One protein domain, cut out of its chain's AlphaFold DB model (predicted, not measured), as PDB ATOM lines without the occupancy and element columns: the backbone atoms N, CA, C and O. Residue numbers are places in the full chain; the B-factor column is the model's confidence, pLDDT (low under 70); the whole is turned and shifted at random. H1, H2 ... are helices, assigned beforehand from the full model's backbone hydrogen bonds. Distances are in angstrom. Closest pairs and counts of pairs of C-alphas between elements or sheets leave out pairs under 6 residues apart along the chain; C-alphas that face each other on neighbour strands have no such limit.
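Overview. This is residues 300 to 390 of the 397 residues of an uncharacterized protein of Paenibacillus sp. FSL R7-269 (UniProt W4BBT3). Two long helices, H1 and H5, lie side by side, and H2 crosses beside them, packing on both with parts of its length. Two short helices sit toward one end of the whole: H4 packs on the first half of H1 and H3 on H2, while a loop, residues 352 to 357, sticks out. The printed part has 91 residues with five named helices, H1 to H5 in order, no named strand, and is all helix. It is compact, with a radius of gyration of the C-alphas of 13.0 A, and elongated, spanning 40 by 26 by 24 A.

Arrangement. H1, residues 300 to 319, touches H5, residues 369 to 388, at a shallow tilt of 28 degrees, the same way; the closest C-alphas, of Leu 308 and Asn 373, are 5.5 A apart. With residues 312 to 316 alone H1 touches H2, residues 323 to 338, at a steep tilt of 62 degrees, closest at C-alphas 316 and 323, 6.4 A. H2 touches H5 with residues 330 to 334 alone, only just about perpendicular at 71 degrees; C-alphas 334 and 375 are closest, 6.8 A. H3, residues 342 to 348, touches H2, closest at C-alphas 342 and 331, 6.0 A. H4, residues 359 to 365, touches H1 residues 301 to 309 alone, closest at C-alphas 360 and 305, 6.0 A. H4 and H5 touch only at the corner, and only just, with 3 pairs of C-alphas within 8 A, the closest being 363 and 369, 5.0 A. H3 is apart from H1 and H5. Every O i to N i+4 pair is within hydrogen-bond range in H1, H2, H3, H4 and H5.

Along the chain. H1 begins at C-alpha 300, (-89.028, 77.831, 53.330), and is 28.0 A long; H2 is 21.5 A. H5 is 28.5 A long and ends at C-alpha 388, (-65.928, 61.898, 68.353).

Size, cuts and confidence. The two farthest C-alphas, of Arg 354 and Leu 389, are 40.9 A apart. The printed part has no cut and no long link. Mean pLDDT of the printed part is 73.1; among the residues under 70 are 345 to 357 and 386 to 390.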
ATOM      1  N   ALA A 300     -89.457  78.669  52.217       65.19
ATOM      2  CA  ALA A 300     -89.028  77.831  53.330       65.19
ATOM      3  C   ALA A 300     -89.139  76.317  53.053       65.19
ATOM      4  O   ALA A 300     -88.239  75.564  53.421       65.19
ATOM      5  N   ILE A 301     -90.186  75.853  52.365       66.56
ATOM      6  CA  ILE A 301     -90.394  74.439  52.004       66.56
ATOM      7  C   ILE A 301     -89.373  73.985  50.954       66.56
ATOM      8  O   ILE A 301     -88.805  72.898  51.071       66.56
ATOM      9  N   ILE A 302     -89.077  74.825  49.958       73.31
ATOM     10  CA  ILE A 302     -88.029  74.531  48.962       73.31
ATOM     11  C   ILE A 302     -86.648  74.493  49.635       73.31
ATOM     12  O   ILE A 302     -85.816  73.638  49.314       73.31
ATOM     13  N   LEU A 303     -86.398  75.390  50.592       78.44
ATOM     14  CA  LEU A 303     -85.173  75.386  51.393       78.44
ATOM     15  C   LEU A 303     -85.068  74.137  52.279       78.44
ATOM     16  O   LEU A 303     -83.990  73.553  52.362       78.44
ATOM     17  N   LEU A 304     -86.171  73.678  52.875       76.44
ATOM     18  CA  LEU A 304     -86.239  72.436  53.651       76.44
ATOM     19  C   LEU A 304     -85.961  71.200  52.788       76.44
ATOM     20  O   LEU A 304     -85.248  70.298  53.224       76.44
ATOM     21  N   GLU A 305     -86.465  71.158  51.555       79.31
ATOM     22  CA  GLU A 305     -86.202  70.052  50.624       79.31
ATOM     23  C   GLU A 305     -84.719  69.990  50.248       79.31
ATOM     24  O   GLU A 305     -84.089  68.933  50.331       79.31
ATOM     25  N   ARG A 306     -84.134  71.144  49.900       80.75
ATOM     26  CA  ARG A 306     -82.699  71.263  49.603       80.75
ATOM     27  C   ARG A 306     -81.836  70.939  50.821       80.75
ATOM     28  O   ARG A 306     -80.804  70.289  50.676       80.75
ATOM     29  N   SER A 307     -82.261  71.362  52.011       84.25
ATOM     30  CA  SER A 307     -81.609  71.049  53.285       84.25
ATOM     31  C   SER A 307     -81.574  69.540  53.526       84.25
ATOM     32  O   SER A 307     -80.505  68.990  53.784       84.25
ATOM     33  N   LEU A 308     -82.704  68.849  53.351       83.50
ATOM     34  CA  LEU A 308     -82.792  67.399  53.514       83.50
ATOM     35  C   LEU A 308     -81.877  66.659  52.530       83.50
ATOM     36  O   LEU A 308     -81.102  65.800  52.947       83.50
ATOM     37  N   ALA A 309     -81.916  67.034  51.248       82.31
ATOM     38  CA  ALA A 309     -81.051  66.451  50.222       82.31
ATOM     39  C   ALA A 309     -79.559  66.669  50.538       82.31
ATOM     40  O   ALA A 309     -78.739  65.765  50.376       82.31
ATOM     41  N   ARG A 310     -79.197  67.850  51.057       82.62
ATOM     42  CA  ARG A 310     -77.820  68.159  51.460       82.62
ATOM     43  C   ARG A 310     -77.375  67.349  52.680       82.62
ATOM     44  O   ARG A 310     -76.249  66.854  52.685       82.62
ATOM     45  N   LYS A 311     -78.230  67.195  53.695       83.75
ATOM     46  CA  LYS A 311     -77.934  66.391  54.894       83.75
ATOM     47  C   LYS A 311     -77.763  64.917  54.549       83.75
ATOM     48  O   LYS A 311     -76.782  64.315  54.967       83.75
ATOM     49  N   GLN A 312     -78.651  64.377  53.716       88.12
ATOM     50  CA  GLN A 312     -78.520  63.034  53.157       88.12
ATOM     51  C   GLN A 312     -77.166  62.862  52.456       88.12
ATOM     52  O   GLN A 312     -76.417  61.944  52.785       88.12
ATOM     53  N   TYR A 313     -76.848  63.743  51.501       82.69
ATOM     54  CA  TYR A 313     -75.608  63.661  50.731       82.69
ATOM     55  C   TYR A 313     -74.370  63.704  51.635       82.69
ATOM     56  O   TYR A 313     -73.481  62.866  51.508       82.69
ATOM     57  N   THR A 314     -74.351  64.639  52.590       80.31
ATOM     58  CA  THR A 314     -73.244  64.805  53.546       80.31
ATOM     59  C   THR A 314     -73.090  63.568  54.430       80.31
ATOM     60  O   THR A 314     -71.986  63.069  54.599       80.31
ATOM     61  N   TYR A 315     -74.194  63.012  54.935       84.56
ATOM     62  CA  TYR A 315     -74.152  61.790  55.735       84.56
ATOM     63  C   TYR A 315     -73.596  60.601  54.939       84.56
ATOM     64  O   TYR A 315     -72.772  59.852  55.466       84.56
ATOM     65  N   CYS A 316     -74.045  60.422  53.692       80.62
ATOM     66  CA  CYS A 316     -73.596  59.333  52.822       80.62
ATOM     67  C   CYS A 316     -72.089  59.432  52.538       80.62
ATOM     68  O   CYS A 316     -71.386  58.430  52.647       80.62
ATOM     69  N   GLN A 317     -71.602  60.641  52.240       82.81
ATOM     70  CA  GLN A 317     -70.182  60.927  52.016       82.81
ATOM     71  C   GLN A 317     -69.345  60.681  53.279       82.81
ATOM     72  O   GLN A 317     -68.414  59.881  53.254       82.81
ATOM     73  N   ASP A 318     -69.710  61.301  54.403       80.56
ATOM     74  CA  ASP A 318     -68.910  61.266  55.631       80.56
ATOM     75  C   ASP A 318     -68.806  59.872  56.267       80.56
ATOM     76  O   ASP A 318     -67.875  59.603  57.024       80.56
ATOM     77  N   ASN A 319     -69.800  59.010  56.040       78.12
ATOM     78  CA  ASN A 319     -69.865  57.677  56.643       78.12
ATOM     79  C   ASN A 319     -69.645  56.553  55.620       78.12
ATOM     80  O   ASN A 319     -69.742  55.384  55.985       78.12
ATOM     81  N   ASN A 320     -69.355  56.890  54.357       84.56
ATOM     82  CA  ASN A 320     -69.202  55.942  53.249       84.56
ATOM     83  C   ASN A 320     -70.389  54.958  53.124       84.56
ATOM     84  O   ASN A 320     -70.216  53.744  53.005       84.56
ATOM     85  N   VAL A 321     -71.616  55.485  53.190       82.12
ATOM     86  CA  VAL A 321     -72.864  54.707  53.137       82.12
ATOM     87  C   VAL A 321     -73.598  55.012  51.833       82.12
ATOM     88  O   VAL A 321     -73.711  56.168  51.434       82.12
ATOM     89  N   SER A 322     -74.130  53.983  51.166       80.88
ATOM     90  CA  SER A 322     -74.950  54.183  49.963       80.88
ATOM     91  C   SER A 322     -76.254  54.924  50.282       80.88
ATOM     92  O   SER A 322     -76.818  54.768  51.364       80.88
ATOM     93  N   GLU A 323     -76.799  55.658  49.310       78.88
ATOM     94  CA  GLU A 323     -78.091  56.343  49.458       78.88
ATOM     95  C   GLU A 323     -79.212  55.385  49.898       78.88
ATOM     96  O   GLU A 323     -80.013  55.709  50.775       78.88
ATOM     97  N   ARG A 324     -79.241  54.168  49.344       78.75
ATOM     98  CA  ARG A 324     -80.219  53.141  49.724       78.75
ATOM     99  C   ARG A 324     -80.079  52.726  51.190       78.75
ATOM    100  O   ARG A 324     -81.086  52.576  51.876       78.75
ATOM    101  N   ALA A 325     -78.849  52.551  51.671       77.62
ATOM    102  CA  ALA A 325     -78.586  52.192  53.061       77.62
ATOM    103  C   ALA A 325     -78.891  53.354  54.023       77.62
ATOM    104  O   ALA A 325     -79.452  53.122  55.092       77.62
ATOM    105  N   TYR A 326     -78.623  54.600  53.618       84.50
ATOM    106  CA  TYR A 326     -79.054  55.785  54.362       84.50
ATOM    107  C   TYR A 326     -80.573  55.807  54.546       84.50
ATOM    108  O   TYR A 326     -81.041  55.970  55.669       84.50
ATOM    109  N   TRP A 327     -81.348  55.595  53.477       83.75
ATOM    110  CA  TRP A 327     -82.808  55.605  53.579       83.75
ATOM    111  C   TRP A 327     -83.351  54.458  54.438       83.75
ATOM    112  O   TRP A 327     -84.347  54.657  55.123       83.75
ATOM    113  N   GLY A 328     -82.670  53.310  54.501       81.25
ATOM    114  CA  GLY A 328     -82.999  52.244  55.456       81.25
ATOM    115  C   GLY A 328     -82.799  52.656  56.923       81.25
ATOM    116  O   GLY A 328     -83.684  52.448  57.750       81.25
ATOM    117  N   LEU A 329     -81.671  53.298  57.248       81.94
ATOM    118  CA  LEU A 329     -81.401  53.825  58.597       81.94
ATOM    119  C   LEU A 329     -82.359  54.957  58.976       81.94
ATOM    120  O   LEU A 329     -82.845  55.031  60.105       81.94
ATOM    121  N   PHE A 330     -82.631  55.830  58.011       87.19
ATOM    122  CA  PHE A 330     -83.589  56.912  58.136       87.19
ATOM    123  C   PHE A 330     -84.982  56.382  58.453       87.19
ATOM    124  O   PHE A 330     -85.612  56.859  59.393       87.19
ATOM    125  N   ASP A 331     -85.433  55.371  57.715       80.12
ATOM    126  CA  ASP A 331     -86.737  54.757  57.923       80.12
ATOM    127  C   ASP A 331     -86.837  54.086  59.293       80.12
ATOM    128  O   ASP A 331     -87.833  54.254  59.983       80.12
ATOM    129  N   ALA A 332     -85.775  53.416  59.750       79.25
ATOM    130  CA  ALA A 332     -85.741  52.815  61.080       79.25
ATOM    131  C   ALA A 332     -85.887  53.856  62.206       79.25
ATOM    132  O   ALA A 332     -86.635  53.636  63.158       79.25
ATOM    133  N   GLU A 333     -85.204  55.003  62.117       77.25
ATOM    134  CA  GLU A 333     -85.367  56.088  63.100       77.25
ATOM    135  C   GLU A 333     -86.717  56.805  62.961       77.25
ATOM    136  O   GLU A 333     -87.305  57.229  63.959       77.25
ATOM    137  N   PHE A 334     -87.256  56.890  61.745       74.75
ATOM    138  CA  PHE A 334     -88.582  57.449  61.513       74.75
ATOM    139  C   PHE A 334     -89.687  56.554  62.097       74.75
ATOM    140  O   PHE A 334     -90.572  57.058  62.786       74.75
ATOM    141  N   ILE A 335     -89.592  55.231  61.926       73.56
ATOM    142  CA  ILE A 335     -90.495  54.239  62.531       73.56
ATOM    143  C   ILE A 335     -90.442  54.335  64.056       73.56
ATOM    144  O   ILE A 335     -91.485  54.434  64.694       73.56
ATOM    145  N   LYS A 336     -89.250  54.393  64.664       75.38
ATOM    146  CA  LYS A 336     -89.122  54.521  66.130       75.38
ATOM    147  C   LYS A 336     -89.830  55.754  66.691       75.38
ATOM    148  O   LYS A 336     -90.303  55.723  67.824       75.38
ATOM    149  N   ARG A 337     -89.857  56.851  65.930       69.44
ATOM    150  CA  ARG A 337     -90.366  58.144  66.402       69.44
ATOM    151  C   ARG A 337     -91.821  58.405  66.018       69.44
ATOM    152  O   ARG A 337     -92.508  59.123  66.741       69.44
ATOM    153  N   TYR A 338     -92.280  57.837  64.905       69.56
ATOM    154  CA  TYR A 338     -93.581  58.147  64.309       69.56
ATOM    155  C   TYR A 338     -94.420  56.915  63.937       69.56
ATOM    156  O   TYR A 338     -95.537  57.094  63.459       69.56
ATOM    157  N   ASP A 339     -93.920  55.697  64.170       73.69
ATOM    158  CA  ASP A 339     -94.606  54.413  63.938       73.69
ATOM    159  C   ASP A 339     -95.092  54.213  62.487       73.69
ATOM    160  O   ASP A 339     -96.165  53.675  62.215       73.69
ATOM    161  N   VAL A 340     -94.312  54.712  61.519       64.94
ATOM    162  CA  VAL A 340     -94.614  54.630  60.081       64.94
ATOM    163  C   VAL A 340     -93.335  54.380  59.283       64.94
ATOM    164  O   VAL A 340     -92.364  55.113  59.449       64.94
ATOM    165  N   SER A 341     -93.360  53.400  58.367       75.00
ATOM    166  CA  SER A 341     -92.304  53.198  57.362       75.00
ATOM    167  C   SER A 341     -92.551  54.078  56.134       75.00
ATOM    168  O   SER A 341     -93.460  53.840  55.338       75.00
ATOM    169  N   ILE A 342     -91.724  55.103  55.964       72.88
ATOM    170  CA  ILE A 342     -91.673  55.960  54.779       72.88
ATOM    171  C   ILE A 342     -91.210  55.163  53.568       72.88
ATOM    172  O   ILE A 342     -91.765  55.354  52.489       72.88
ATOM    173  N   THR A 343     -90.210  54.292  53.717       69.81
ATOM    174  CA  THR A 343     -89.651  53.556  52.572       69.81
ATOM    175  C   THR A 343     -90.671  52.583  51.997       69.81
ATOM    176  O   THR A 343     -90.827  52.523  50.777       69.81
ATOM    177  N   GLN A 344     -91.420  51.886  52.854       70.44
ATOM    178  CA  GLN A 344     -92.522  51.033  52.425       70.44
ATOM    179  C   GLN A 344     -93.606  51.858  51.723       70.44
ATOM    180  O   GLN A 344     -93.978  51.535  50.600       70.44
ATOM    181  N   LYS A 345     -94.042  52.981  52.312       62.09
ATOM    182  CA  LYS A 345     -95.051  53.849  51.680       62.09
ATOM    183  C   LYS A 345     -94.580  54.443  50.347       62.09
ATOM    184  O   LYS A 345     -95.362  54.558  49.406       62.09
ATOM    185  N   PHE A 346     -93.297  54.783  50.239       64.75
ATOM    186  CA  PHE A 346     -92.684  55.251  48.999       64.75
ATOM    187  C   PHE A 346     -92.684  54.157  47.923       64.75
ATOM    188  O   PHE A 346     -92.992  54.436  46.766       64.75
ATOM    189  N   GLN A 347     -92.410  52.903  48.288       64.38
ATOM    190  CA  GLN A 347     -92.480  51.766  47.365       64.38
ATOM    191  C   GLN A 347     -93.923  51.439  46.950       64.38
ATOM    192  O   GLN A 347     -94.191  51.289  45.759       64.38
ATOM    193  N   GLU A 348     -94.855  51.408  47.905       58.56
ATOM    194  CA  GLU A 348     -96.289  51.169  47.683       58.56
ATOM    195  C   GLU A 348     -96.930  52.244  46.798       58.56
ATOM    196  O   GLU A 348     -97.830  51.948  46.017       58.56
ATOM    197  N   SER A 349     -96.424  53.480  46.850       53.69
ATOM    198  CA  SER A 349     -96.879  54.566  45.975       53.69
ATOM    199  C   SER A 349     -96.535  54.359  44.488       53.69
ATOM    200  O   SER A 349     -96.954  55.150  43.644       53.69
ATOM    201  N   GLY A 350     -95.750  53.328  44.137       49.59
ATOM    202  CA  GLY A 350     -95.356  53.017  42.755       49.59
ATOM    203  C   GLY A 350     -94.376  54.024  42.131       49.59
ATOM    204  O   GLY A 350     -93.991  53.892  40.963       49.59
ATOM    205  N   VAL A 351     -93.931  55.018  42.910       51.16
ATOM    206  CA  VAL A 351     -93.096  56.154  42.483       51.16
ATOM    207  C   VAL A 351     -91.674  55.734  42.093       51.16
ATOM    208  O   VAL A 351     -91.035  56.420  41.299       51.16
ATOM    209  N   VAL A 352     -91.215  54.561  42.542       40.16
ATOM    210  CA  VAL A 352     -89.910  53.964  42.190       40.16
ATOM    211  C   VAL A 352     -89.734  53.781  40.668       40.16
ATOM    212  O   VAL A 352     -88.609  53.736  40.180       40.16
ATOM    213  N   SER A 353     -90.828  53.741  39.896       38.94
ATOM    214  CA  SER A 353     -90.814  53.613  38.428       38.94
ATOM    215  C   SER A 353     -90.701  54.943  37.655       38.94
ATOM    216  O   SER A 353     -90.489  54.927  36.442       38.94
ATOM    217  N   ARG A 354     -90.814  56.105  38.323       45.56
ATOM    218  CA  ARG A 354     -90.678  57.439  37.706       45.56
ATOM    219  C   ARG A 354     -89.275  57.992  37.966       45.56
ATOM    220  O   ARG A 354     -88.979  58.461  39.059       45.56
ATOM    221  N   THR A 355     -88.433  58.020  36.935       48.12
ATOM    222  CA  THR A 355     -87.005  58.416  36.959       48.12
ATOM    223  C   THR A 355     -86.680  59.818  37.516       48.12
ATOM    224  O   THR A 355     -85.508  60.151  37.657       48.12
ATOM    225  N   SER A 356     -87.669  60.653  37.857       55.09
ATOM    226  CA  SER A 356     -87.483  62.045  38.306       55.09
ATOM    227  C   SER A 356     -87.894  62.336  39.760       55.09
ATOM    228  O   SER A 356     -87.689  63.465  40.241       55.09
ATOM    229  N   TRP A 357     -88.477  61.360  40.469       60.38
ATOM    230  CA  TRP A 357     -88.964  61.523  41.843       60.38
ATOM    231  C   TRP A 357     -88.006  60.903  42.860       60.38
ATOM    232  O   TRP A 357     -87.774  59.699  42.876       60.38
ATOM    233  N   THR A 358     -87.467  61.753  43.733       74.00
ATOM    234  CA  THR A 358     -86.581  61.370  44.836       74.00
ATOM    235  C   THR A 358     -87.359  61.329  46.154       74.00
ATOM    236  O   THR A 358     -88.398  61.979  46.292       74.00
ATOM    237  N   MET A 359     -86.847  60.605  47.152       73.44
ATOM    238  CA  MET A 359     -87.473  60.509  48.479       73.44
ATOM    239  C   MET A 359     -87.755  61.890  49.128       73.44
ATOM    240  O   MET A 359     -88.849  62.072  49.661       73.44
ATOM    241  N   PRO A 360     -86.884  62.920  49.021       77.06
ATOM    242  CA  PRO A 360     -87.203  64.276  49.490       77.06
ATOM    243  C   PRO A 360     -88.422  64.915  48.807       77.06
ATOM    244  O   PRO A 360     -89.225  65.570  49.471       77.06
ATOM    245  N   LYS A 361     -88.612  64.691  47.498       74.62
ATOM    246  CA  LYS A 361     -89.794  65.184  46.768       74.62
ATOM    247  C   LYS A 361     -91.068  64.474  47.214       74.62
ATOM    248  O   LYS A 361     -92.105  65.121  47.341       74.62
ATOM    249  N   TYR A 362     -90.977  63.170  47.471       73.38
ATOM    250  CA  TYR A 362     -92.075  62.396  48.044       73.38
ATOM    251  C   TYR A 362     -92.453  62.918  49.437       73.38
ATOM    252  O   TYR A 362     -93.613  63.230  49.678       73.38
ATOM    253  N   LEU A 363     -91.471  63.139  50.313       71.50
ATOM    254  CA  LEU A 363     -91.697  63.658  51.667       71.50
ATOM    255  C   LEU A 363     -92.282  65.071  51.689       71.50
ATOM    256  O   LEU A 363     -93.056  65.406  52.586       71.50
ATOM    257  N   ARG A 364     -91.949  65.894  50.690       72.81
ATOM    258  CA  ARG A 364     -92.616  67.177  50.460       72.81
ATOM    259  C   ARG A 364     -94.079  66.977  50.075       72.81
ATOM    260  O   ARG A 364     -94.941  67.612  50.669       72.81
ATOM    261  N   ALA A 365     -94.349  66.102  49.107       61.38
ATOM    262  CA  ALA A 365     -95.702  65.830  48.628       61.38
ATOM    263  C   ALA A 365     -96.611  65.245  49.725       61.38
ATOM    264  O   ALA A 365     -97.805  65.511  49.724       61.38
ATOM    265  N   THR A 366     -96.052  64.512  50.692       57.09
ATOM    266  CA  THR A 366     -96.801  63.948  51.827       57.09
ATOM    267  C   THR A 366     -96.802  64.836  53.076       57.09
ATOM    268  O   THR A 366     -97.246  64.389  54.132       57.09
ATOM    269  N   GLY A 367     -96.252  66.056  53.012       65.06
ATOM    270  CA  GLY A 367     -96.202  66.977  54.156       65.06
ATOM    271  C   GLY A 367     -95.335  66.507  55.335       65.06
ATOM    272  O   GLY A 367     -95.505  66.988  56.451       65.06
ATOM    273  N   LEU A 368     -94.403  65.576  55.104       71.62
ATOM    274  CA  LEU A 368     -93.519  64.988  56.127       71.62
ATOM    275  C   LEU A 368     -92.113  65.614  56.137       71.62
ATOM    276  O   LEU A 368     -91.217  65.149  56.840       71.62
ATOM    277  N   LEU A 369     -91.890  66.652  55.329       76.31
ATOM    278  CA  LEU A 369     -90.567  67.215  55.058       76.31
ATOM    279  C   LEU A 369     -89.894  67.847  56.288       76.31
ATOM    280  O   LEU A 369     -88.667  67.813  56.411       76.31
ATOM    281  N   THR A 370     -90.685  68.406  57.204       76.19
ATOM    282  CA  THR A 370     -90.190  69.008  58.449       76.19
ATOM    283  C   THR A 370     -89.690  67.926  59.404       76.19
ATOM    284  O   THR A 370     -88.533  67.955  59.815       76.19
ATOM    285  N   GLN A 371     -90.510  66.902  59.656       78.31
ATOM    286  CA  GLN A 371     -90.152  65.735  60.468       78.31
ATOM    287  C   GLN A 371     -88.963  64.988  59.851       78.31
ATOM    288  O   GLN A 371     -88.062  64.531  60.550       78.31
ATOM    289  N   ALA A 372     -88.912  64.918  58.520       77.25
ATOM    290  CA  ALA A 372     -87.793  64.321  57.816       77.25
ATOM    291  C   ALA A 372     -86.479  65.090  58.018       77.25
ATOM    292  O   ALA A 372     -85.427  64.480  58.204       77.25
ATOM    293  N   ASN A 373     -86.526  66.426  58.024       82.50
ATOM    294  CA  ASN A 373     -85.358  67.253  58.324       82.50
ATOM    295  C   ASN A 373     -84.878  67.094  59.772       82.50
ATOM    296  O   ASN A 373     -83.669  67.141  59.999       82.50
ATOM    297  N   GLU A 374     -85.789  66.892  60.728       82.88
ATOM    298  CA  GLU A 374     -85.453  66.612  62.132       82.88
ATOM    299  C   GLU A 374     -84.748  65.260  62.288       82.88
ATOM    300  O   GLU A 374     -83.732  65.168  62.975       82.88
ATOM    301  N   ILE A 375     -85.237  64.215  61.612       83.56
ATOM    302  CA  ILE A 375     -84.588  62.897  61.617       83.56
ATOM    303  C   ILE A 375     -83.222  62.952  60.928       83.56
ATOM    304  O   ILE A 375     -82.247  62.428  61.466       83.56
ATOM    305  N   ALA A 376     -83.109  63.635  59.785       83.88
ATOM    306  CA  ALA A 376     -81.829  63.808  59.096       83.88
ATOM    307  C   ALA A 376     -80.807  64.580  59.949       83.88
ATOM    308  O   ALA A 376     -79.621  64.242  59.968       83.88
ATOM    309  N   GLU A 377     -81.262  65.595  60.686       84.94
ATOM    310  CA  GLU A 377     -80.440  66.326  61.652       84.94
ATOM    311  C   GLU A 377     -79.990  65.413  62.799       84.94
ATOM    312  O   GLU A 377     -78.804  65.342  63.109       84.94
ATOM    313  N   HIS A 378     -80.918  64.650  63.378       82.81
ATOM    314  CA  HIS A 378     -80.621  63.721  64.462       82.81
ATOM    315  C   HIS A 378     -79.599  62.650  64.051       82.81
ATOM    316  O   HIS A 378     -78.648  62.384  64.786       82.81
ATOM    317  N   LEU A 379     -79.747  62.072  62.856       81.12
ATOM    318  CA  LEU A 379     -78.790  61.113  62.300       81.12
ATOM    319  C   LEU A 379     -77.409  61.739  62.106       81.12
ATOM    320  O   LEU A 379     -76.403  61.134  62.480       81.12
ATOM    321  N   SER A 380     -77.358  62.963  61.578       81.31
ATOM    322  CA  SER A 380     -76.106  63.702  61.382       81.31
ATOM    323  C   SER A 380     -75.396  63.969  62.715       81.31
ATOM    324  O   SER A 380     -74.192  63.744  62.835       81.31
ATOM    325  N   GLN A 381     -76.145  64.357  63.751       82.50
ATOM    326  CA  GLN A 381     -75.618  64.574  65.101       82.50
ATOM    327  C   GLN A 381     -75.128  63.274  65.752       82.50
ATOM    328  O   GLN A 381     -74.047  63.248  66.341       82.50
ATOM    329  N   LYS A 382     -75.879  62.175  65.606       78.62
ATOM    330  CA  LYS A 382     -75.510  60.849  66.126       78.62
ATOM    331  C   LYS A 382     -74.237  60.315  65.462       78.62
ATOM    332  O   LYS A 382     -73.368  59.794  66.156       78.62
ATOM    333  N   ALA A 383     -74.088  60.505  64.151       75.75
ATOM    334  CA  ALA A 383     -72.864  60.154  63.431       75.75
ATOM    335  C   ALA A 383     -71.670  61.020  63.863       75.75
ATOM    336  O   ALA A 383     -70.589  60.493  64.122       75.75
ATOM    337  N   ALA A 384     -71.858  62.336  64.018       72.88
ATOM    338  CA  ALA A 384     -70.807  63.233  64.500       72.88
ATOM    339  C   ALA A 384     -70.339  62.883  65.928       72.88
ATOM    340  O   ALA A 384     -69.140  62.918  66.211       72.88
ATOM    341  N   LEU A 385     -71.264  62.502  66.815       72.00
ATOM    342  CA  LEU A 385     -70.958  61.995  68.156       72.00
ATOM    343  C   LEU A 385     -70.230  60.645  68.112       72.00
ATOM    344  O   LEU A 385     -69.224  60.490  68.796       72.00
ATOM    345  N   GLY A 386     -70.681  59.702  67.277       66.06
ATOM    346  CA  GLY A 386     -70.014  58.408  67.088       66.06
ATOM    347  C   GLY A 386     -68.559  58.555  66.634       66.06
ATOM    348  O   GLY A 386     -67.673  57.918  67.199       66.06
ATOM    349  N   ARG A 387     -68.291  59.484  65.701       67.50
ATOM    350  CA  ARG A 387     -66.930  59.827  65.252       67.50
ATOM    351  C   ARG A 387     -66.071  60.433  66.364       67.50
ATOM    352  O   ARG A 387     -64.906  60.079  66.488       67.50
ATOM    353  N   ARG A 388     -66.638  61.312  67.197       63.41
ATOM    354  CA  ARG A 388     -65.928  61.898  68.353       63.41
ATOM    355  C   ARG A 388     -65.616  60.879  69.448       63.41
ATOM    356  O   ARG A 388     -64.649  61.062  70.177       63.41
ATOM    357  N   LEU A 389     -66.429  59.833  69.564       61.81
ATOM    358  CA  LEU A 389     -66.289  58.783  70.572       61.81
ATOM    359  C   LEU A 389     -65.553  57.534  70.049       61.81
ATOM    360  O   LEU A 389     -65.393  56.582  70.805       61.81
ATOM    361  N   ASN A 390     -65.098  57.523  68.787       56.41
ATOM    362  CA  ASN A 390     -64.490  56.360  68.117       56.41
ATOM    363  C   ASN A 390     -65.370  55.091  68.139       56.41
ATOM    364  O   ASN A 390     -64.875  53.966  68.124       56.41
TER     365      ASN A 390